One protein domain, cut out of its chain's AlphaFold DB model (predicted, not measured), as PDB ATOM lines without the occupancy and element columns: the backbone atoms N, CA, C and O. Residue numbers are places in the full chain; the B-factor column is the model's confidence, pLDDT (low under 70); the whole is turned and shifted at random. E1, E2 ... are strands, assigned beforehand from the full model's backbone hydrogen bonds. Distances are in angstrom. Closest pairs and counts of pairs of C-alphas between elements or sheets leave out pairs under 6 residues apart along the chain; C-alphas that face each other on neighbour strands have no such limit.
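AT A GLANCE: This is residues 177 to 321 of the 414 residues of an uncharacterized protein of Thelazia callipaeda (UniProt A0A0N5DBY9). Two lobes of strands sit side by side: the first, residues 177 to 245, is a strongly twisted sheet of E1 to E5, and the second, residues 255 to 320, is a sheet of E6 to E10 curled like part of a barrel but not closed. The lobes meet where E3 of the first comes near E7 and E8 of the second, and the two sheets are only partly face to face, with 22 pairs of C-alphas within 10 A between them. The printed part has 145 residues, with ten named strands in the order E1 to E10 and no named helix; the class is all strand, though under half of the residues, 59, are in named elements. Both sheets are antiparallel, in the orders E1 E5 E4 E3 E2 and E9 E8 E7 E6 E10. The whole is compact, with a radius of gyration of the C-alphas of 15.2 A and spans of 43 by 36 by 23 A.

HOW THE PARTS SIT: E1, residues 177 to 180, is an edge strand and the antiparallel neighbour of E5, residues 239 to 245, with N 180 and O 239 2.7 A apart. E2, residues 188 to 193, the other edge strand, forms a hairpin with E3, residues 196 to 202, with N 191 and O 198 2.9 A apart. E4, residues 216 to 221, forms a hairpin with E3, N 218 to O 197 at 2.8 A, and another with E5, N 219 to O 242 at 2.8 A. E2 E3 E4 E5 are a meander, each strand the antiparallel neighbour of the one before. E6, residues 255 to 258, E7, residues 284 to 290, E8, residues 294 to 299, and E9, residues 306 to 310, form a second meander. Within hydrogen-bond range are N 285 and O 256, 2.9 A, of E7 and E6; N 286 and O 298, 2.8 A, of E7 and E8; and N 295 and O 309, 2.8 A, of E8 and E9. E10, residues 314 to 320, is an edge strand beside E6, with N 315 and O 257 2.8 A apart; E9 and E10 meet only through their link. The two sheets are a sandwich, two sheets face to face, with strands at 37 degrees to each other. The closest C-alphas of E3 and E7 are those of Thr 200 and Phe 288, 5.3 A apart.

IN THESE COORDINATES: E1 begins at C-alpha 177, (14.282, 32.568, 1.248). The longer strands from first to last C-alpha are E5, 19.0 A, and E3, 17.3 A. E10 ends at C-alpha 320, (24.049, 38.377, 29.434).

THE WHOLE: The two C-alphas farthest apart, those of Gln 228 and Ser 260, are 44.1 A apart. The printed part has no cut. The links E3 to E4, E4 to E5 and E6 to E7 are long, with 13, 17 and 25 residues. Mean pLDDT of the printed part is 88.5; residues 193 to 195 and 320 to 321 are under 70.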
ATOM      1  N   THR A 177      13.536  32.739   2.489       93.75
ATOM      2  CA  THR A 177      14.282  32.568   1.248       93.75
ATOM      3  C   THR A 177      14.367  33.911   0.553       93.75
ATOM      4  O   THR A 177      13.346  34.574   0.384       93.75
ATOM      5  N   ILE A 178      15.571  34.299   0.151       93.88
ATOM      6  CA  ILE A 178      15.814  35.517  -0.619       93.88
ATOM      7  C   ILE A 178      16.484  35.161  -1.943       93.88
ATOM      8  O   ILE A 178      17.297  34.238  -2.015       93.88
ATOM      9  N   ASP A 179      16.127  35.896  -2.989       93.44
ATOM     10  CA  ASP A 179      16.666  35.753  -4.336       93.44
ATOM     11  C   ASP A 179      17.479  37.014  -4.663       93.44
ATOM     12  O   ASP A 179      16.939  38.113  -4.748       93.44
ATOM     13  N   LEU A 180      18.779  36.845  -4.865       92.38
ATOM     14  CA  LEU A 180      19.751  37.902  -5.114       92.38
ATOM     15  C   LEU A 180      20.227  37.835  -6.561       92.38
ATOM     16  O   LEU A 180      20.509  36.756  -7.075       92.38
ATOM     17  N   ASN A 181      20.373  38.983  -7.217       89.69
ATOM     18  CA  ASN A 181      20.831  39.034  -8.612       89.69
ATOM     19  C   ASN A 181      22.345  38.819  -8.769       89.69
ATOM     20  O   ASN A 181      22.818  38.599  -9.881       89.69
ATOM     21  N   GLN A 182      23.091  38.877  -7.665       88.94
ATOM     22  CA  GLN A 182      24.539  38.713  -7.630       88.94
ATOM     23  C   GLN A 182      24.985  38.018  -6.343       88.94
ATOM     24  O   GLN A 182      24.220  37.901  -5.383       88.94
ATOM     25  N   ASN A 183      26.246  37.587  -6.322       91.56
ATOM     26  CA  ASN A 183      26.836  36.939  -5.164       91.56
ATOM     27  C   ASN A 183      27.070  37.941  -4.010       91.56
ATOM     28  O   ASN A 183      27.841  38.881  -4.195       91.56
ATOM     29  N   PRO A 184      26.461  37.749  -2.821       91.88
ATOM     30  CA  PRO A 184      26.598  38.683  -1.702       91.88
ATOM     31  C   PRO A 184      27.909  38.536  -0.916       91.88
ATOM     32  O   PRO A 184      28.242  39.411  -0.123       91.88
ATOM     33  N   PHE A 185      28.663  37.445  -1.080       91.31
ATOM     34  CA  PHE A 185      29.773  37.094  -0.182       91.31
ATOM     35  C   PHE A 185      31.024  37.983  -0.333       91.31
ATOM     36  O   PHE A 185      31.937  37.887   0.484       91.31
ATOM     37  N   GLY A 186      31.063  38.879  -1.328       88.56
ATOM     38  CA  GLY A 186      32.054  39.964  -1.401       88.56
ATOM     39  C   GLY A 186      31.720  41.170  -0.511       88.56
ATOM     40  O   GLY A 186      32.620  41.894  -0.066       88.56
ATOM     41  N   ASP A 187      30.436  41.359  -0.202       91.25
ATOM     42  CA  ASP A 187      29.906  42.508   0.539       91.25
ATOM     43  C   ASP A 187      29.366  42.147   1.926       91.25
ATOM     44  O   ASP A 187      29.114  43.023   2.754       91.25
ATOM     45  N   VAL A 188      29.239  40.854   2.207       92.25
ATOM     46  CA  VAL A 188      28.795  40.317   3.490       92.25
ATOM     47  C   VAL A 188      29.950  39.598   4.171       92.25
ATOM     48  O   VAL A 188      30.566  38.702   3.598       92.25
ATOM     49  N   PHE A 189      30.217  39.969   5.419       91.00
ATOM     50  CA  PHE A 189      31.121  39.237   6.296       91.00
ATOM     51  C   PHE A 189      30.343  38.185   7.074       91.00
ATOM     52  O   PHE A 189      29.194  38.399   7.478       91.00
ATOM     53  N   TYR A 190      30.988  37.048   7.283       91.12
ATOM     54  CA  TYR A 190      30.393  35.904   7.939       91.12
ATOM     55  C   TYR A 190      31.453  35.088   8.669       91.12
ATOM     56  O   TYR A 190      32.604  35.029   8.238       91.12
ATOM     57  N   ASP A 191      31.014  34.394   9.711       83.00
ATOM     58  CA  ASP A 191      31.812  33.408  10.429       83.00
ATOM     59  C   ASP A 191      31.271  32.004  10.161       83.00
ATOM     60  O   ASP A 191      30.064  31.794   9.995       83.00
ATOM     61  N   ARG A 192      32.169  31.015  10.132       77.19
ATOM     62  CA  ARG A 192      31.798  29.597  10.108       77.19
ATOM     63  C   ARG A 192      31.853  29.035  11.519       77.19
ATOM     64  O   ARG A 192      32.938  28.847  12.064       77.19
ATOM     65  N   ILE A 193      30.689  28.735  12.085       67.62
ATOM     66  CA  ILE A 193      30.571  28.070  13.385       67.62
ATOM     67  C   ILE A 193      30.019  26.667  13.134       67.62
ATOM     68  O   ILE A 193      28.847  26.482  12.807       67.62
ATOM     69  N   GLY A 194      30.898  25.665  13.220       68.44
ATOM     70  CA  GLY A 194      30.591  24.314  12.746       68.44
ATOM     71  C   GLY A 194      30.325  24.303  11.237       68.44
ATOM     72  O   GLY A 194      31.115  24.832  10.460       68.44
ATOM     73  N   ASN A 195      29.193  23.723  10.833       68.06
ATOM     74  CA  ASN A 195      28.764  23.656   9.430       68.06
ATOM     75  C   ASN A 195      27.815  24.792   9.020       68.06
ATOM     76  O   ASN A 195      27.249  24.756   7.929       68.06
ATOM     77  N   GLN A 196      27.612  25.777   9.894       72.75
ATOM     78  CA  GLN A 196      26.699  26.892   9.680       72.75
ATOM     79  C   GLN A 196      27.487  28.164   9.364       72.75
ATOM     80  O   GLN A 196      28.587  28.380   9.876       72.75
ATOM     81  N   ILE A 197      26.915  29.009   8.509       86.69
ATOM     82  CA  ILE A 197      27.485  30.305   8.133       86.69
ATOM     83  C   ILE A 197      26.633  31.383   8.779       86.69
ATOM     84  O   ILE A 197      25.464  31.513   8.423       86.69
ATOM     85  N   ILE A 198      27.209  32.143   9.706       88.62
ATOM     86  CA  ILE A 198      26.513  33.215  10.420       88.62
ATOM     87  C   ILE A 198      26.965  34.556   9.872       88.62
ATOM     88  O   ILE A 198      28.160  34.820   9.785       88.62
ATOM     89  N   ILE A 199      26.018  35.419   9.526       93.31
ATOM     90  CA  ILE A 199      26.306  36.756   9.010       93.31
ATOM     91  C   ILE A 199      26.694  37.681  10.162       93.31
ATOM     92  O   ILE A 199      25.925  37.872  11.104       93.31
ATOM     93  N   THR A 200      27.871  38.293  10.067       90.50
ATOM     94  CA  THR A 200      28.429  39.161  11.115       90.50
ATOM     95  C   THR A 200      28.420  40.634  10.729       90.50
ATOM     96  O   THR A 200      28.345  41.501  11.597       90.50
ATOM     97  N   ARG A 201      28.442  40.953   9.431       92.88
ATOM     98  CA  ARG A 201      28.351  42.336   8.951       92.88
ATOM     99  C   ARG A 201      27.879  42.392   7.505       92.88
ATOM    100  O   ARG A 201      28.294  41.578   6.688       92.88
ATOM    101  N   VAL A 202      27.102  43.414   7.169       93.19
ATOM    102  CA  VAL A 202      26.705  43.736   5.790       93.19
ATOM    103  C   VAL A 202      27.289  45.098   5.412       93.19
ATOM    104  O   VAL A 202      27.104  46.074   6.141       93.19
ATOM    105  N   LYS A 203      28.048  45.190   4.315       90.94
ATOM    106  CA  LYS A 203      28.599  46.470   3.840       90.94
ATOM    107  C   LYS A 203      27.496  47.366   3.275       90.94
ATOM    108  O   LYS A 203      26.520  46.893   2.696       90.94
ATOM    109  N   SER A 204      27.678  48.675   3.415       84.44
ATOM    110  CA  SER A 204      26.844  49.660   2.727       84.44
ATOM    111  C   SER A 204      27.123  49.647   1.221       84.44
ATOM    112  O   SER A 204      28.239  49.364   0.789       84.44
ATOM    113  N   GLY A 205      26.104  49.963   0.416       79.00
ATOM    114  CA  GLY A 205      26.226  50.022  -1.047       79.00
ATOM    115  C   GLY A 205      25.989  48.697  -1.780       79.00
ATOM    116  O   GLY A 205      25.992  48.689  -3.005       79.00
ATOM    117  N   PHE A 206      25.727  47.603  -1.065       83.62
ATOM    118  CA  PHE A 206      25.221  46.368  -1.661       83.62
ATOM    119  C   PHE A 206      23.705  46.494  -1.901       83.62
ATOM    120  O   PHE A 206      22.945  46.766  -0.973       83.62
ATOM    121  N   ASP A 207      23.252  46.328  -3.148       75.69
ATOM    122  CA  ASP A 207      21.869  46.636  -3.561       75.69
ATOM    123  C   ASP A 207      20.788  45.824  -2.831       75.69
ATOM    124  O   ASP A 207      19.666  46.297  -2.673       75.69
ATOM    125  N   ALA A 208      21.132  44.637  -2.326       78.00
ATOM    126  CA  ALA A 208      20.232  43.775  -1.559       78.00
ATOM    127  C   ALA A 208      20.617  43.676  -0.071       78.00
ATOM    128  O   ALA A 208      20.273  42.714   0.619       78.00
ATOM    129  N   ALA A 209      21.354  44.663   0.448       79.38
ATOM    130  CA  ALA A 209      21.779  44.685   1.846       79.38
ATOM    131  C   ALA A 209      20.605  44.736   2.840       79.38
ATOM    132  O   ALA A 209      20.741  44.240   3.953       79.38
ATOM    133  N   ASN A 210      19.434  45.233   2.429       84.75
ATOM    134  CA  ASN A 210      18.223  45.243   3.254       84.75
ATOM    135  C   ASN A 210      17.607  43.849   3.471       84.75
ATOM    136  O   ASN A 210      16.889  43.652   4.453       84.75
ATOM    137  N   ASP A 211      17.878  42.887   2.586       88.06
ATOM    138  CA  ASP A 211      17.305  41.535   2.658       88.06
ATOM    139  C   ASP A 211      18.143  40.590   3.538       88.06
ATOM    140  O   ASP A 211      17.657  39.567   4.046       88.06
ATOM    141  N   ILE A 212      19.411  40.954   3.754       92.19
ATOM    142  CA  ILE A 212      20.389  40.204   4.538       92.19
ATOM    143  C   ILE A 212      20.504  40.829   5.927       92.19
ATOM    144  O   ILE A 212      20.811  42.007   6.081       92.19
ATOM    145  N   ARG A 213      20.283  40.018   6.963       92.56
ATOM    146  CA  ARG A 213      20.315  40.463   8.358       92.56
ATOM    147  C   ARG A 213      21.561  39.937   9.053       92.56
ATOM    148  O   ARG A 213      21.981  38.802   8.826       92.56
ATOM    149  N   VAL A 214      22.142  40.756   9.926       93.56
ATOM    150  CA  VAL A 214      23.197  40.288  10.833       93.56
ATOM    151  C   VAL A 214      22.610  39.344  11.877       93.56
ATOM    152  O   VAL A 214      21.486  39.528  12.341       93.56
ATOM    153  N   GLY A 215      23.377  38.323  12.246       90.12
ATOM    154  CA  GLY A 215      22.936  37.279  13.160       90.12
ATOM    155  C   GLY A 215      22.036  36.221  12.535       90.12
ATOM    156  O   GLY A 215      21.518  35.388  13.271       90.12
ATOM    157  N   ASP A 216      21.855  36.206  11.217       93.25
ATOM    158  CA  ASP A 216      21.247  35.071  10.525       93.25
ATOM    159  C   ASP A 216      22.252  33.964  10.237       93.25
ATOM    160  O   ASP A 216      23.415  34.229   9.928       93.25
ATOM    161  N   ILE A 217      21.754  32.731  10.231       90.88
ATOM    162  CA  ILE A 217      22.424  31.569   9.660       90.88
ATOM    163  C   ILE A 217      21.947  31.373   8.223       90.88
ATOM    164  O   ILE A 217      20.745  31.330   7.958       90.88
ATOM    165  N   ILE A 218      22.890  31.168   7.306       92.69
ATOM    166  CA  ILE A 218      22.626  30.651   5.963       92.69
ATOM    167  C   ILE A 218      22.630  29.124   6.035       92.69
ATOM    168  O   ILE A 218      23.629  28.497   6.401       92.69
ATOM    169  N   VAL A 219      21.497  28.532   5.674       89.69
ATOM    170  CA  VAL A 219      21.268  27.084   5.714       89.69
ATOM    171  C   VAL A 219      21.532  26.461   4.345       89.69
ATOM    172  O   VAL A 219      22.177  25.418   4.253       89.69
ATOM    173  N   GLU A 220      21.093  27.120   3.269       92.69
ATOM    174  CA  GLU A 220      21.303  26.660   1.891       92.69
ATOM    175  C   GLU A 220      21.671  27.822   0.957       92.69
ATOM    176  O   GLU A 220      21.182  28.944   1.113       92.69
ATOM    177  N   VAL A 221      22.485  27.520  -0.059       94.38
ATOM    178  CA  VAL A 221      22.807  28.402  -1.192       94.38
ATOM    179  C   VAL A 221      22.451  27.660  -2.476       94.38
ATOM    180  O   VAL A 221      22.981  26.583  -2.737       94.38
ATOM    181  N   ASN A 222      21.532  28.198  -3.278       94.50
ATOM    182  CA  ASN A 222      21.015  27.556  -4.495       94.50
ATOM    183  C   ASN A 222      20.495  26.120  -4.262       94.50
ATOM    184  O   ASN A 222      20.633  25.254  -5.122       94.50
ATOM    185  N   GLY A 223      19.905  25.867  -3.088       91.56
ATOM    186  CA  GLY A 223      19.411  24.544  -2.679       91.56
ATOM    187  C   GLY A 223      20.499  23.576  -2.196       91.56
ATOM    188  O   GLY A 223      20.186  22.442  -1.843       91.56
ATOM    189  N   ILE A 224      21.765  24.004  -2.158       91.12
ATOM    190  CA  ILE A 224      22.882  23.218  -1.628       91.12
ATOM    191  C   ILE A 224      23.066  23.570  -0.144       91.12
ATOM    192  O   ILE A 224      23.266  24.748   0.169       91.12
ATOM    193  N   PRO A 225      23.038  22.589   0.778       89.69
ATOM    194  CA  PRO A 225      23.319  22.825   2.189       89.69
ATOM    195  C   PRO A 225      24.712  23.418   2.405       89.69
ATOM    196  O   PRO A 225      25.693  22.968   1.807       89.69
ATOM    197  N   THR A 226      24.824  24.389   3.307       86.69
ATOM    198  CA  THR A 226      26.084  25.107   3.558       86.69
ATOM    199  C   THR A 226      27.222  24.218   4.062       86.69
ATOM    200  O   THR A 226      28.384  24.504   3.776       86.69
ATOM    201  N   SER A 227      26.904  23.077   4.682       80.19
ATOM    202  CA  SER A 227      27.866  22.037   5.075       80.19
ATOM    203  C   SER A 227      28.680  21.457   3.910       80.19
ATOM    204  O   SER A 227      29.788  20.964   4.118       80.19
ATOM    205  N   GLN A 228      28.155  21.515   2.685       83.00
ATOM    206  CA  GLN A 228      28.798  20.967   1.487       83.00
ATOM    207  C   GLN A 228      29.598  22.023   0.710       83.00
ATOM    208  O   GLN A 228      30.312  21.695  -0.237       83.00
ATOM    209  N   ILE A 229      29.501  23.297   1.099       86.06
ATOM    210  CA  ILE A 229      30.044  24.417   0.333       86.06
ATOM    211  C   ILE A 229      31.368  24.876   0.937       86.06
ATOM    212  O   ILE A 229      31.407  25.514   1.990       86.06
ATOM    213  N   LYS A 230      32.472  24.625   0.227       83.94
ATOM    214  CA  LYS A 230      33.808  25.094   0.636       83.94
ATOM    215  C   LYS A 230      34.072  26.541   0.226       83.94
ATOM    216  O   LYS A 230      34.539  27.317   1.062       83.94
ATOM    217  N   HIS A 231      33.699  26.917  -0.998       88.38
ATOM    218  CA  HIS A 231      34.022  28.211  -1.602       88.38
ATOM    219  C   HIS A 231      32.752  28.977  -2.000       88.38
ATOM    220  O   HIS A 231      32.211  28.809  -3.086       88.38
ATOM    221  N   LEU A 232      32.268  29.845  -1.110       86.94
ATOM    222  CA  LEU A 232      31.055  30.650  -1.338       86.94
ATOM    223  C   LEU A 232      31.237  31.718  -2.431       86.94
ATOM    224  O   LEU A 232      30.274  32.137  -3.066       86.94
ATOM    225  N   MET A 233      32.483  32.131  -2.674       87.31
ATOM    226  CA  MET A 233      32.834  33.147  -3.672       87.31
ATOM    227  C   MET A 233      32.721  32.648  -5.119       87.31
ATOM    228  O   MET A 233      32.667  33.460  -6.034       87.31
ATOM    229  N   GLU A 234      32.681  31.331  -5.343       89.75
ATOM    230  CA  GLU A 234      32.671  30.749  -6.693       89.75
ATOM    231  C   GLU A 234      31.281  30.746  -7.341       89.75
ATOM    232  O   GLU A 234      31.164  30.578  -8.554       89.75
ATOM    233  N   PHE A 235      30.218  30.962  -6.562       89.50
ATOM    234  CA  PHE A 235      28.870  31.065  -7.109       89.50
ATOM    235  C   PHE A 235      28.745  32.321  -7.979       89.50
ATOM    236  O   PHE A 235      29.103  33.422  -7.556       89.50
ATOM    237  N   GLN A 236      28.202  32.157  -9.185       88.50
ATOM    238  CA  GLN A 236      28.002  33.234 -10.152       88.50
ATOM    239  C   GLN A 236      26.522  33.404 -10.498       88.50
ATOM    240  O   GLN A 236      25.738  32.457 -10.439       88.50
ATOM    241  N   GLY A 237      26.160  34.619 -10.910       88.19
ATOM    242  CA  GLY A 237      24.801  34.954 -11.323       88.19
ATOM    243  C   GLY A 237      23.821  35.037 -10.152       88.19
ATOM    244  O   GLY A 237      24.183  35.449  -9.049       88.19
ATOM    245  N   LYS A 238      22.563  34.666 -10.418       91.88
ATOM    246  CA  LYS A 238      21.481  34.731  -9.434       91.88
ATOM    247  C   LYS A 238      21.733  33.731  -8.299       91.88
ATOM    248  O   LYS A 238      21.920  32.540  -8.550       91.88
ATOM    249  N   ILE A 239      21.693  34.208  -7.058       94.31
ATOM    250  CA  ILE A 239      21.868  33.397  -5.853       94.31
ATOM    251  C   ILE A 239      20.575  33.369  -5.050       94.31
ATOM    252  O   ILE A 239      20.029  34.406  -4.698       94.31
ATOM    253  N   ARG A 240      20.113  32.173  -4.706       95.50
ATOM    254  CA  ARG A 240      19.038  31.945  -3.748       95.50
ATOM    255  C   ARG A 240      19.631  31.553  -2.405       95.50
ATOM    256  O   ARG A 240      20.320  30.539  -2.324       95.50
ATOM    257  N   LEU A 241      19.339  32.314  -1.359       95.38
ATOM    258  CA  LEU A 241      19.745  31.991   0.007       95.38
ATOM    259  C   LEU A 241      18.536  31.576   0.832       95.38
ATOM    260  O   LEU A 241      17.509  32.249   0.807       95.38
ATOM    261  N   LYS A 242      18.687  30.501   1.601       94.00
ATOM    262  CA  LYS A 242      17.722  30.074   2.617       94.00
ATOM    263  C   LYS A 242      18.333  30.297   3.989       94.00
ATOM    264  O   LYS A 242      19.444  29.833   4.250       94.00
ATOM    265  N   MET A 243      17.637  31.046   4.832       93.31
ATOM    266  CA  MET A 243      18.211  31.675   6.017       93.31
ATOM    267  C   MET A 243      17.245  31.608   7.194       93.31
ATOM    268  O   MET A 243      16.033  31.520   7.001       93.31
ATOM    269  N   MET A 244      17.772  31.717   8.406       90.44
ATOM    270  CA  MET A 244      16.970  31.887   9.618       90.44
ATOM    271  C   MET A 244      17.749  32.661  10.684       90.44
ATOM    272  O   MET A 244      18.981  32.584  10.697       90.44
ATOM    273  N   PRO A 245      17.068  33.353  11.611       89.50
ATOM    274  CA  PRO A 245      17.737  34.005  12.727       89.50
ATOM    275  C   PRO A 245      18.499  32.988  13.572       89.50
ATOM    276  O   PRO A 245      17.921  32.026  14.090       89.50
ATOM    277  N   ALA A 246      19.796  33.222  13.772       84.94
ATOM    278  CA  ALA A 246      20.587  32.391  14.662       84.94
ATOM    279  C   ALA A 246      20.041  32.500  16.086       84.94
ATOM    280  O   ALA A 246      19.701  33.603  16.527       84.94
ATOM    281  N   PRO A 247      20.005  31.414  16.866       80.62
ATOM    282  CA  PRO A 247      19.791  31.528  18.299       80.62
ATOM    283  C   PRO A 247      20.750  32.544  18.947       80.62
ATOM    284  O   PRO A 247      21.867  32.750  18.470       80.62
ATOM    285  N   LEU A 248      20.331  33.179  20.048       75.94
ATOM    286  CA  LEU A 248      21.092  34.262  20.691       75.94
ATOM    287  C   LEU A 248      22.550  33.869  21.000       75.94
ATOM    288  O   LEU A 248      23.476  34.615  20.702       75.94
ATOM    289  N   HIS A 249      22.739  32.650  21.507       73.81
ATOM    290  CA  HIS A 249      24.030  32.078  21.904       73.81
ATOM    291  C   HIS A 249      24.961  31.700  20.741       73.81
ATOM    292  O   HIS A 249      26.096  31.310  20.987       73.81
ATOM    293  N   CYS A 250      24.480  31.730  19.496       73.19
ATOM    294  CA  CYS A 250      25.317  31.501  18.318       73.19
ATOM    295  C   CYS A 250      25.999  32.792  17.841       73.19
ATOM    296  O   CYS A 250      26.919  32.723  17.034       73.19
ATOM    297  N   GLY A 251      25.537  33.959  18.303       74.00
ATOM    298  CA  GLY A 251      26.157  35.248  18.010       74.00
ATOM    299  C   GLY A 251      27.175  35.673  19.077       74.00
ATOM    300  O   GLY A 251      27.292  35.023  20.117       74.00
ATOM    301  N   PRO A 252      27.884  36.794  18.860       79.62
ATOM    302  CA  PRO A 252      28.842  37.328  19.822       79.62
ATOM    303  C   PRO A 252      28.205  37.667  21.175       79.62
ATOM    304  O   PRO A 252      27.100  38.209  21.242       79.62
ATOM    305  N   SER A 253      28.944  37.441  22.261       81.44
ATOM    306  CA  SER A 253      28.549  37.830  23.626       81.44
ATOM    307  C   SER A 253      28.823  39.314  23.907       81.44
ATOM    308  O   SER A 253      29.428  39.673  24.917       81.44
ATOM    309  N   VAL A 254      28.421  40.194  22.988       85.94
ATOM    310  CA  VAL A 254      28.572  41.647  23.121       85.94
ATOM    311  C   VAL A 254      27.191  42.271  23.119       85.94
ATOM    312  O   VAL A 254      26.499  42.249  22.101       85.94
ATOM    313  N   TYR A 255      26.798  42.839  24.256       90.75
ATOM    314  CA  TYR A 255      25.471  43.410  24.436       90.75
ATOM    315  C   TYR A 255      25.552  44.844  24.937       90.75
ATOM    316  O   TYR A 255      26.459  45.203  25.689       90.75
ATOM    317  N   TYR A 256      24.585  45.658  24.532       93.62
ATOM    318  CA  TYR A 256      24.436  47.031  25.005       93.62
ATOM    319  C   TYR A 256      22.983  47.315  25.343       93.62
ATOM    320  O   TYR A 256      22.076  46.810  24.681       93.62
ATOM    321  N   ARG A 257      22.778  48.153  26.356       93.50
ATOM    322  CA  ARG A 257      21.471  48.707  26.700       93.50
ATOM    323  C   ARG A 257      21.311  50.076  26.046       93.50
ATOM    324  O   ARG A 257      22.171  50.938  26.207       93.50
ATOM    325  N   ALA A 258      20.218  50.293  25.323       93.69
ATOM    326  CA  ALA A 258      19.923  51.571  24.683       93.69
ATOM    327  C   ALA A 258      19.703  52.670  25.737       93.69
ATOM    328  O   ALA A 258      18.883  52.515  26.646       93.69
ATOM    329  N   LYS A 259      20.414  53.799  25.624       93.31
ATOM    330  CA  LYS A 259      20.325  54.904  26.602       93.31
ATOM    331  C   LYS A 259      19.117  55.822  26.381       93.31
ATOM    332  O   LYS A 259      18.671  56.508  27.303       93.31
ATOM    333  N   SER A 260      18.598  55.840  25.159       93.75
ATOM    334  CA  SER A 260      17.509  56.702  24.701       93.75
ATOM    335  C   SER A 260      16.746  56.043  23.557       93.75
ATOM    336  O   SER A 260      17.251  55.122  22.918       93.75
ATOM    337  N   ASN A 261      15.544  56.545  23.277       95.00
ATOM    338  CA  ASN A 261      14.770  56.115  22.118       95.00
ATOM    339  C   ASN A 261      15.479  56.539  20.821       95.00
ATOM    340  O   ASN A 261      15.996  57.654  20.732       95.00
ATOM    341  N   TYR A 262      15.445  55.682  19.808       96.25
ATOM    342  CA  TYR A 262      15.965  55.929  18.473       96.25
ATOM    343  C   TYR A 262      14.981  55.422  17.423       96.25
ATOM    344  O   TYR A 262      14.539  54.274  17.455       96.25
ATOM    345  N   ASN A 263      14.655  56.294  16.473       94.69
ATOM    346  CA  ASN A 263      13.804  55.965  15.342       94.69
ATOM    347  C   ASN A 263      14.562  56.249  14.045       94.69
ATOM    348  O   ASN A 263      14.623  57.390  13.586       94.69
ATOM    349  N   GLY A 264      15.108  55.198  13.445       90.94
ATOM    350  CA  GLY A 264      15.933  55.299  12.251       90.94
ATOM    351  C   GLY A 264      15.168  55.662  10.980       90.94
ATOM    352  O   GLY A 264      15.775  56.145  10.035       90.94
ATOM    353  N   SER A 265      13.833  55.549  10.961       88.06
ATOM    354  CA  SER A 265      13.033  56.074   9.836       88.06
ATOM    355  C   SER A 265      13.089  57.601   9.713       88.06
ATOM    356  O   SER A 265      12.742  58.151   8.670       88.06
ATOM    357  N   ARG A 266      13.511  58.296  10.777       89.81
ATOM    358  CA  ARG A 266      13.665  59.756  10.811       89.81
ATOM    359  C   ARG A 266      15.119  60.202  10.684       89.81
ATOM    360  O   ARG A 266      15.368  61.403  10.700       89.81
ATOM    361  N   ASP A 267      16.058  59.264  10.593       91.31
ATOM    362  CA  ASP A 267      17.484  59.559  10.560       91.31
ATOM    363  C   ASP A 267      18.005  59.512   9.113       91.31
ATOM    364  O   ASP A 267      18.161  58.430   8.543       91.31
ATOM    365  N   PRO A 268      18.281  60.673   8.489       90.69
ATOM    366  CA  PRO A 268      18.747  60.723   7.107       90.69
ATOM    367  C   PRO A 268      20.190  60.229   6.941       90.69
ATOM    368  O   PRO A 268      20.641  60.071   5.806       90.69
ATOM    369  N   HIS A 269      20.930  60.010   8.035       90.69
ATOM    370  CA  HIS A 269      22.322  59.567   7.982       90.69
ATOM    371  C   HIS A 269      22.457  58.051   7.860       90.69
ATOM    372  O   HIS A 269      23.565  57.577   7.594       90.69
ATOM    373  N   VAL A 270      21.365  57.295   8.035       90.12
ATOM    374  CA  VAL A 270      21.375  55.839   7.868       90.12
ATOM    375  C   VAL A 270      21.883  55.510   6.457       90.12
ATOM    376  O   VAL A 270      21.313  55.982   5.468       90.12
ATOM    377  N   PRO A 271      22.966  54.721   6.331       89.06
ATOM    378  CA  PRO A 271      23.494  54.294   5.048       89.06
ATOM    379  C   PRO A 271      22.415  53.692   4.144       89.06
ATOM    380  O   PRO A 271      21.589  52.888   4.577       89.06
ATOM    381  N   LYS A 272      22.457  54.052   2.856       82.56
ATOM    382  CA  LYS A 272      21.517  53.529   1.857       82.56
ATOM    383  C   LYS A 272      21.563  52.001   1.805       82.56
ATOM    384  O   LYS A 272      22.635  51.404   1.911       82.56
ATOM    385  N   ASN A 273      20.394  51.408   1.566       83.38
ATOM    386  CA  ASN A 273      20.178  49.966   1.446       83.38
ATOM    387  C   ASN A 273      20.522  49.163   2.711       83.38
ATOM    388  O   ASN A 273      20.695  47.953   2.615       83.38
ATOM    389  N   LEU A 274      20.606  49.803   3.883       86.31
ATOM    390  CA  LEU A 274      20.667  49.111   5.171       86.31
ATOM    391  C   LEU A 274      19.468  49.483   6.047       86.31
ATOM    392  O   LEU A 274      19.050  50.640   6.108       86.31
ATOM    393  N   ASN A 275      18.940  48.491   6.764       90.12
ATOM    394  CA  ASN A 275      17.842  48.692   7.701       90.12
ATOM    395  C   ASN A 275      18.346  49.417   8.950       90.12
ATOM    396  O   ASN A 275      19.381  49.052   9.512       90.12
ATOM    397  N   ALA A 276      17.581  50.391   9.436       93.38
ATOM    398  CA  ALA A 276      17.813  50.958  10.753       93.38
ATOM    399  C   ALA A 276      17.174  50.086  11.845       93.38
ATOM    400  O   ALA A 276      16.073  49.562  11.681       93.38
ATOM    401  N   LEU A 277      17.860  49.957  12.975       95.31
ATOM    402  CA  LEU A 277      17.383  49.256  14.157       95.31
ATOM    403  C   LEU A 277      16.702  50.263  15.083       95.31
ATOM    404  O   LEU A 277      17.374  50.990  15.809       95.31
ATOM    405  N   ASN A 278      15.372  50.319  15.048       95.69
ATOM    406  CA  ASN A 278      14.605  51.169  15.958       95.69
ATOM    407  C   ASN A 278      14.729  50.650  17.391       95.69
ATOM    408  O   ASN A 278      14.532  49.457  17.627       95.69
ATOM    409  N   LEU A 279      15.021  51.546  18.333       95.12
ATOM    410  CA  LEU A 279      15.251  51.198  19.731       95.12
ATOM    411  C   LEU A 279      14.418  52.063  20.666       95.12
ATOM    412  O   LEU A 279      14.302  53.273  20.483       95.12
ATOM    413  N   GLU A 280      13.889  51.449  21.707       93.62
ATOM    414  CA  GLU A 280      13.364  52.138  22.877       93.62
ATOM    415  C   GLU A 280      14.417  52.156  23.985       93.62
ATOM    416  O   GLU A 280      15.296  51.294  24.075       93.62
ATOM    417  N   LYS A 281      14.348  53.169  24.849       91.50
ATOM    418  CA  LYS A 281      15.227  53.283  26.007       91.50
ATOM    419  C   LYS A 281      15.142  52.000  26.839       91.50
ATOM    420  O   LYS A 281      14.057  51.535  27.162       91.50
ATOM    421  N   ASN A 282      16.303  51.501  27.251       86.12
ATOM    422  CA  ASN A 282      16.515  50.264  28.003       86.12
ATOM    423  C   ASN A 282      16.356  48.951  27.220       86.12
ATOM    424  O   ASN A 282      16.601  47.895  27.807       86.12
ATOM    425  N   GLU A 283      16.022  48.974  25.926       90.12
ATOM    426  CA  GLU A 283      16.118  47.763  25.109       90.12
ATOM    427  C   GLU A 283      17.569  47.279  25.018       90.12
ATOM    428  O   GLU A 283      18.516  48.069  25.042       90.12
ATOM    429  N   ILE A 284      17.741  45.962  24.913       90.19
ATOM    430  CA  ILE A 284      19.055  45.329  24.832       90.19
ATOM    431  C   ILE A 284      19.281  44.818  23.417       90.19
ATOM    432  O   ILE A 284      18.443  44.112  22.845       90.19
ATOM    433  N   ILE A 285      20.447  45.157  22.876       94.38
ATOM    434  CA  ILE A 285      20.895  44.725  21.557       94.38
ATOM    435  C   ILE A 285      22.096  43.796  21.673       94.38
ATOM    436  O   ILE A 285      22.973  44.006  22.510       94.38
ATOM    437  N   GLN A 286      22.149  42.791  20.803       93.31
ATOM    438  CA  GLN A 286      23.349  42.005  20.532       93.31
ATOM    439  C   GLN A 286      24.111  42.653  19.375       93.31
ATOM    440  O   GLN A 286      23.545  42.870  18.301       93.31
ATOM    441  N   VAL A 287      25.388  42.955  19.592       94.31
ATOM    442  CA  VAL A 287      26.251  43.650  18.634       94.31
ATOM    443  C   VAL A 287      27.091  42.647  17.856       94.31
ATOM    444  O   VAL A 287      27.821  41.854  18.445       94.31
ATOM    445  N   PHE A 288      27.008  42.716  16.528       92.25
ATOM    446  CA  PHE A 288      27.789  41.875  15.616       92.25
ATOM    447  C   PHE A 288      28.953  42.636  14.979       92.25
ATOM    448  O   PHE A 288      30.029  42.079  14.790       92.25
ATOM    449  N   SER A 289      28.761  43.924  14.694       92.69
ATOM    450  CA  SER A 289      29.809  44.799  14.172       92.69
ATOM    451  C   SER A 289      29.609  46.221  14.682       92.69
ATOM    452  O   SER A 289      28.480  46.679  14.846       92.69
ATOM    453  N   LYS A 290      30.707  46.943  14.895       92.75
ATOM    454  CA  LYS A 290      30.712  48.344  15.320       92.75
ATOM    455  C   LYS A 290      31.818  49.098  14.588       92.75
ATOM    456  O   LYS A 290      32.944  48.612  14.517       92.75
ATOM    457  N   ASP A 291      31.491  50.268  14.060       90.81
ATOM    458  CA  ASP A 291      32.455  51.257  13.579       90.81
ATOM    459  C   ASP A 291      32.334  52.562  14.387       90.81
ATOM    460  O   ASP A 291      31.737  52.576  15.467       90.81
ATOM    461  N   SER A 292      32.956  53.644  13.915       90.81
ATOM    462  CA  SER A 292      32.971  54.932  14.619       90.81
ATOM    463  C   SER A 292      31.590  55.580  14.748       90.81
ATOM    464  O   SER A 292      31.374  56.340  15.685       90.81
ATOM    465  N   ASN A 293      30.670  55.294  13.824       92.56
ATOM    466  CA  ASN A 293      29.365  55.951  13.743       92.56
ATOM    467  C   ASN A 293      28.214  54.982  14.027       92.56
ATOM    468  O   ASN A 293      27.216  55.369  14.631       92.56
ATOM    469  N   TRP A 294      28.357  53.722  13.620       94.88
ATOM    470  CA  TRP A 294      27.275  52.754  13.585       94.88
ATOM    471  C   TRP A 294      27.594  51.449  14.303       94.88
ATOM    472  O   TRP A 294      28.704  50.916  14.271       94.88
ATOM    473  N   ILE A 295      26.545  50.881  14.881       96.06
ATOM    474  CA  ILE A 295      26.486  49.522  15.395       96.06
ATOM    475  C   ILE A 295      25.536  48.735  14.496       96.06
ATOM    476  O   ILE A 295      24.385  49.125  14.327       96.06
ATOM    477  N   GLN A 296      26.008  47.618  13.941       95.81
ATOM    478  CA  GLN A 296      25.158  46.586  13.350       95.81
ATOM    479  C   GLN A 296      24.861  45.525  14.401       95.81
ATOM    480  O   GLN A 296      25.766  44.870  14.931       95.81
ATOM    481  N   GLY A 297      23.580  45.348  14.692       95.50
ATOM    482  CA  GLY A 297      23.130  44.414  15.709       95.50
ATOM    483  C   GLY A 297      21.686  43.989  15.519       95.50
ATOM    484  O   GLY A 297      21.060  44.279  14.499       95.50
ATOM    485  N   ARG A 298      21.164  43.294  16.526       94.56
ATOM    486  CA  ARG A 298      19.762  42.872  16.601       94.56
ATOM    487  C   ARG A 298      19.214  42.998  18.010       94.56
ATOM    488  O   ARG A 298      19.990  42.964  18.968       94.56
ATOM    489  N   LYS A 299      17.895  43.099  18.146       92.50
ATOM    490  CA  LYS A 299      17.242  43.047  19.458       92.50
ATOM    491  C   LYS A 299      17.386  41.655  20.059       92.50
ATOM    492  O   LYS A 299      17.300  40.649  19.363       92.50
ATOM    493  N   VAL A 300      17.582  41.597  21.371       86.88
ATOM    494  CA  VAL A 300      17.621  40.319  22.096       86.88
ATOM    495  C   VAL A 300      16.235  39.674  22.164       86.88
ATOM    496  O   VAL A 300      16.116  38.462  21.998       86.88
ATOM    497  N   ASN A 301      15.197  40.484  22.388       81.06
ATOM    498  CA  ASN A 301      13.823  40.005  22.579       81.06
ATOM    499  C   ASN A 301      13.113  39.687  21.256       81.06
ATOM    500  O   ASN A 301      12.104  38.993  21.256       81.06
ATOM    501  N   ASP A 302      13.648  40.176  20.137       85.25
ATOM    502  CA  ASP A 302      13.163  39.875  18.797       85.25
ATOM    503  C   ASP A 302      14.355  39.719  17.847       85.25
ATOM    504  O   ASP A 302      14.890  40.688  17.301       85.25
ATOM    505  N   LEU A 303      14.776  38.469  17.648       86.69
ATOM    506  CA  LEU A 303      15.943  38.136  16.830       86.69
ATOM    507  C   LEU A 303      15.733  38.433  15.336       86.69
ATOM    508  O   LEU A 303      16.713  38.425  14.590       86.69
ATOM    509  N   ASN A 304      14.494  38.692  14.899       88.00
ATOM    510  CA  ASN A 304      14.191  39.106  13.531       88.00
ATOM    511  C   ASN A 304      14.458  40.597  13.297       88.00
ATOM    512  O   ASN A 304      14.641  41.007  12.148       88.00
ATOM    513  N   GLN A 305      14.493  41.404  14.361       90.50
ATOM    514  CA  GLN A 305      14.782  42.829  14.278       90.50
ATOM    515  C   GLN A 305      16.285  43.072  14.355       90.50
ATOM    516  O   GLN A 305      16.873  43.141  15.434       90.50
ATOM    517  N   SER A 306      16.892  43.246  13.185       93.88
ATOM    518  CA  SER A 306      18.298  43.611  13.024       93.88
ATOM    519  C   SER A 306      18.448  44.896  12.222       93.88
ATOM    520  O   SER A 306      17.634  45.170  11.342       93.88
ATOM    521  N   GLY A 307      19.540  45.616  12.434       94.50
ATOM    522  CA  GLY A 307      19.865  46.781  11.630       94.50
ATOM    523  C   GLY A 307      20.964  47.626  12.248       94.50
ATOM    524  O   GLY A 307      21.724  47.172  13.107       94.50
ATOM    525  N   LEU A 308      21.015  48.869  11.791       95.56
ATOM    526  CA  LEU A 308      21.942  49.891  12.235       95.56
ATOM    527  C   LEU A 308      21.335  50.764  13.330       95.56
ATOM    528  O   LEU A 308      20.262  51.334  13.139       95.56
ATOM    529  N   CYS A 309      22.054  50.948  14.431       96.25
ATOM    530  CA  CYS A 309      21.806  52.053  15.351       96.25
ATOM    531  C   CYS A 309      23.086  52.881  15.540       96.25
ATOM    532  O   CYS A 309      24.188  52.322  15.488       96.25
ATOM    533  N   PRO A 310      22.978  54.197  15.762       96.31
ATOM    534  CA  PRO A 310      24.131  55.032  16.056       96.31
ATOM    535  C   PRO A 310      24.855  54.591  17.336       96.31
ATOM    536  O   PRO A 310      24.230  54.122  18.293       96.31
ATOM    537  N   VAL A 311      26.182  54.736  17.366       94.62
ATOM    538  CA  VAL A 311      27.014  54.342  18.523       94.62
ATOM    539  C   VAL A 311      26.637  55.119  19.781       94.62
ATOM    540  O   VAL A 311      26.703  54.573  20.878       94.62
ATOM    541  N   ASP A 312      26.212  56.370  19.636       92.44
ATOM    542  CA  ASP A 312      25.756  57.194  20.743       92.44
ATOM    543  C   ASP A 312      24.450  56.674  21.348       92.44
ATOM    544  O   ASP A 312      24.255  56.874  22.535       92.44
ATOM    545  N   ILE A 313      23.586  55.957  20.629       92.44
ATOM    546  CA  ILE A 313      22.369  55.373  21.225       92.44
ATOM    547  C   ILE A 313      22.695  54.193  22.152       92.44
ATOM    548  O   ILE A 313      21.965  53.945  23.120       92.44
ATOM    549  N   ALA A 314      23.805  53.488  21.908       87.94
ATOM    550  CA  ALA A 314      24.279  52.452  22.814       87.94
ATOM    551  C   ALA A 314      24.770  53.086  24.122       87.94
ATOM    552  O   ALA A 314      25.674  53.919  24.143       87.94
ATOM    553  N   GLY A 315      24.128  52.709  25.225       86.81
ATOM    554  CA  GLY A 315      24.511  53.113  26.567       86.81
ATOM    555  C   GLY A 315      25.504  52.133  27.168       86.81
ATOM    556  O   GLY A 315      26.575  51.873  26.626       86.81
ATOM    557  N   GLU A 316      25.132  51.587  28.316       84.62
ATOM    558  CA  GLU A 316      25.976  50.682  29.082       84.62
ATOM    559  C   GLU A 316      26.203  49.351  28.366       84.62
ATOM    560  O   GLU A 316      25.287  48.771  27.767       84.62
ATOM    561  N   ARG A 317      27.435  48.847  28.479       86.44
ATOM    562  CA  ARG A 317      27.756  47.487  28.065       86.44
ATOM    563  C   ARG A 317      27.114  46.516  29.044       86.44
ATOM    564  O   ARG A 317      27.309  46.611  30.255       86.44
ATOM    565  N   MET A 318      26.382  45.566  28.493       82.75
ATOM    566  CA  MET A 318      25.706  44.529  29.246       82.75
ATOM    567  C   MET A 318      26.436  43.203  29.054       82.75
ATOM    568  O   MET A 318      26.927  42.892  27.965       82.75
ATOM    569  N   SER A 319      26.469  42.400  30.105       71.56
ATOM    570  CA  SER A 319      26.716  40.972  30.009       71.56
ATOM    571  C   SER A 319      25.380  40.269  30.119       71.56
ATOM    572  O   SER A 319      24.585  40.578  31.008       71.56
ATOM    573  N   LEU A 320      25.122  39.329  29.218       69.50
ATOM    574  CA  LEU A 320      24.049  38.377  29.434       69.50
ATOM    575  C   LEU A 320      24.480  37.494  30.603       69.50
ATOM    576  O   LEU A 320      25.480  36.783  30.496       69.50
ATOM    577  N   LEU A 321      23.712  37.497  31.689       60.38
ATOM    578  CA  LEU A 321      23.760  36.445  32.697       60.38
ATOM    579  C   LEU A 321      23.176  35.156  32.104       60.38
ATOM    580  O   LEU A 321      22.204  34.591  32.593       60.38
TER     581      LEU A 321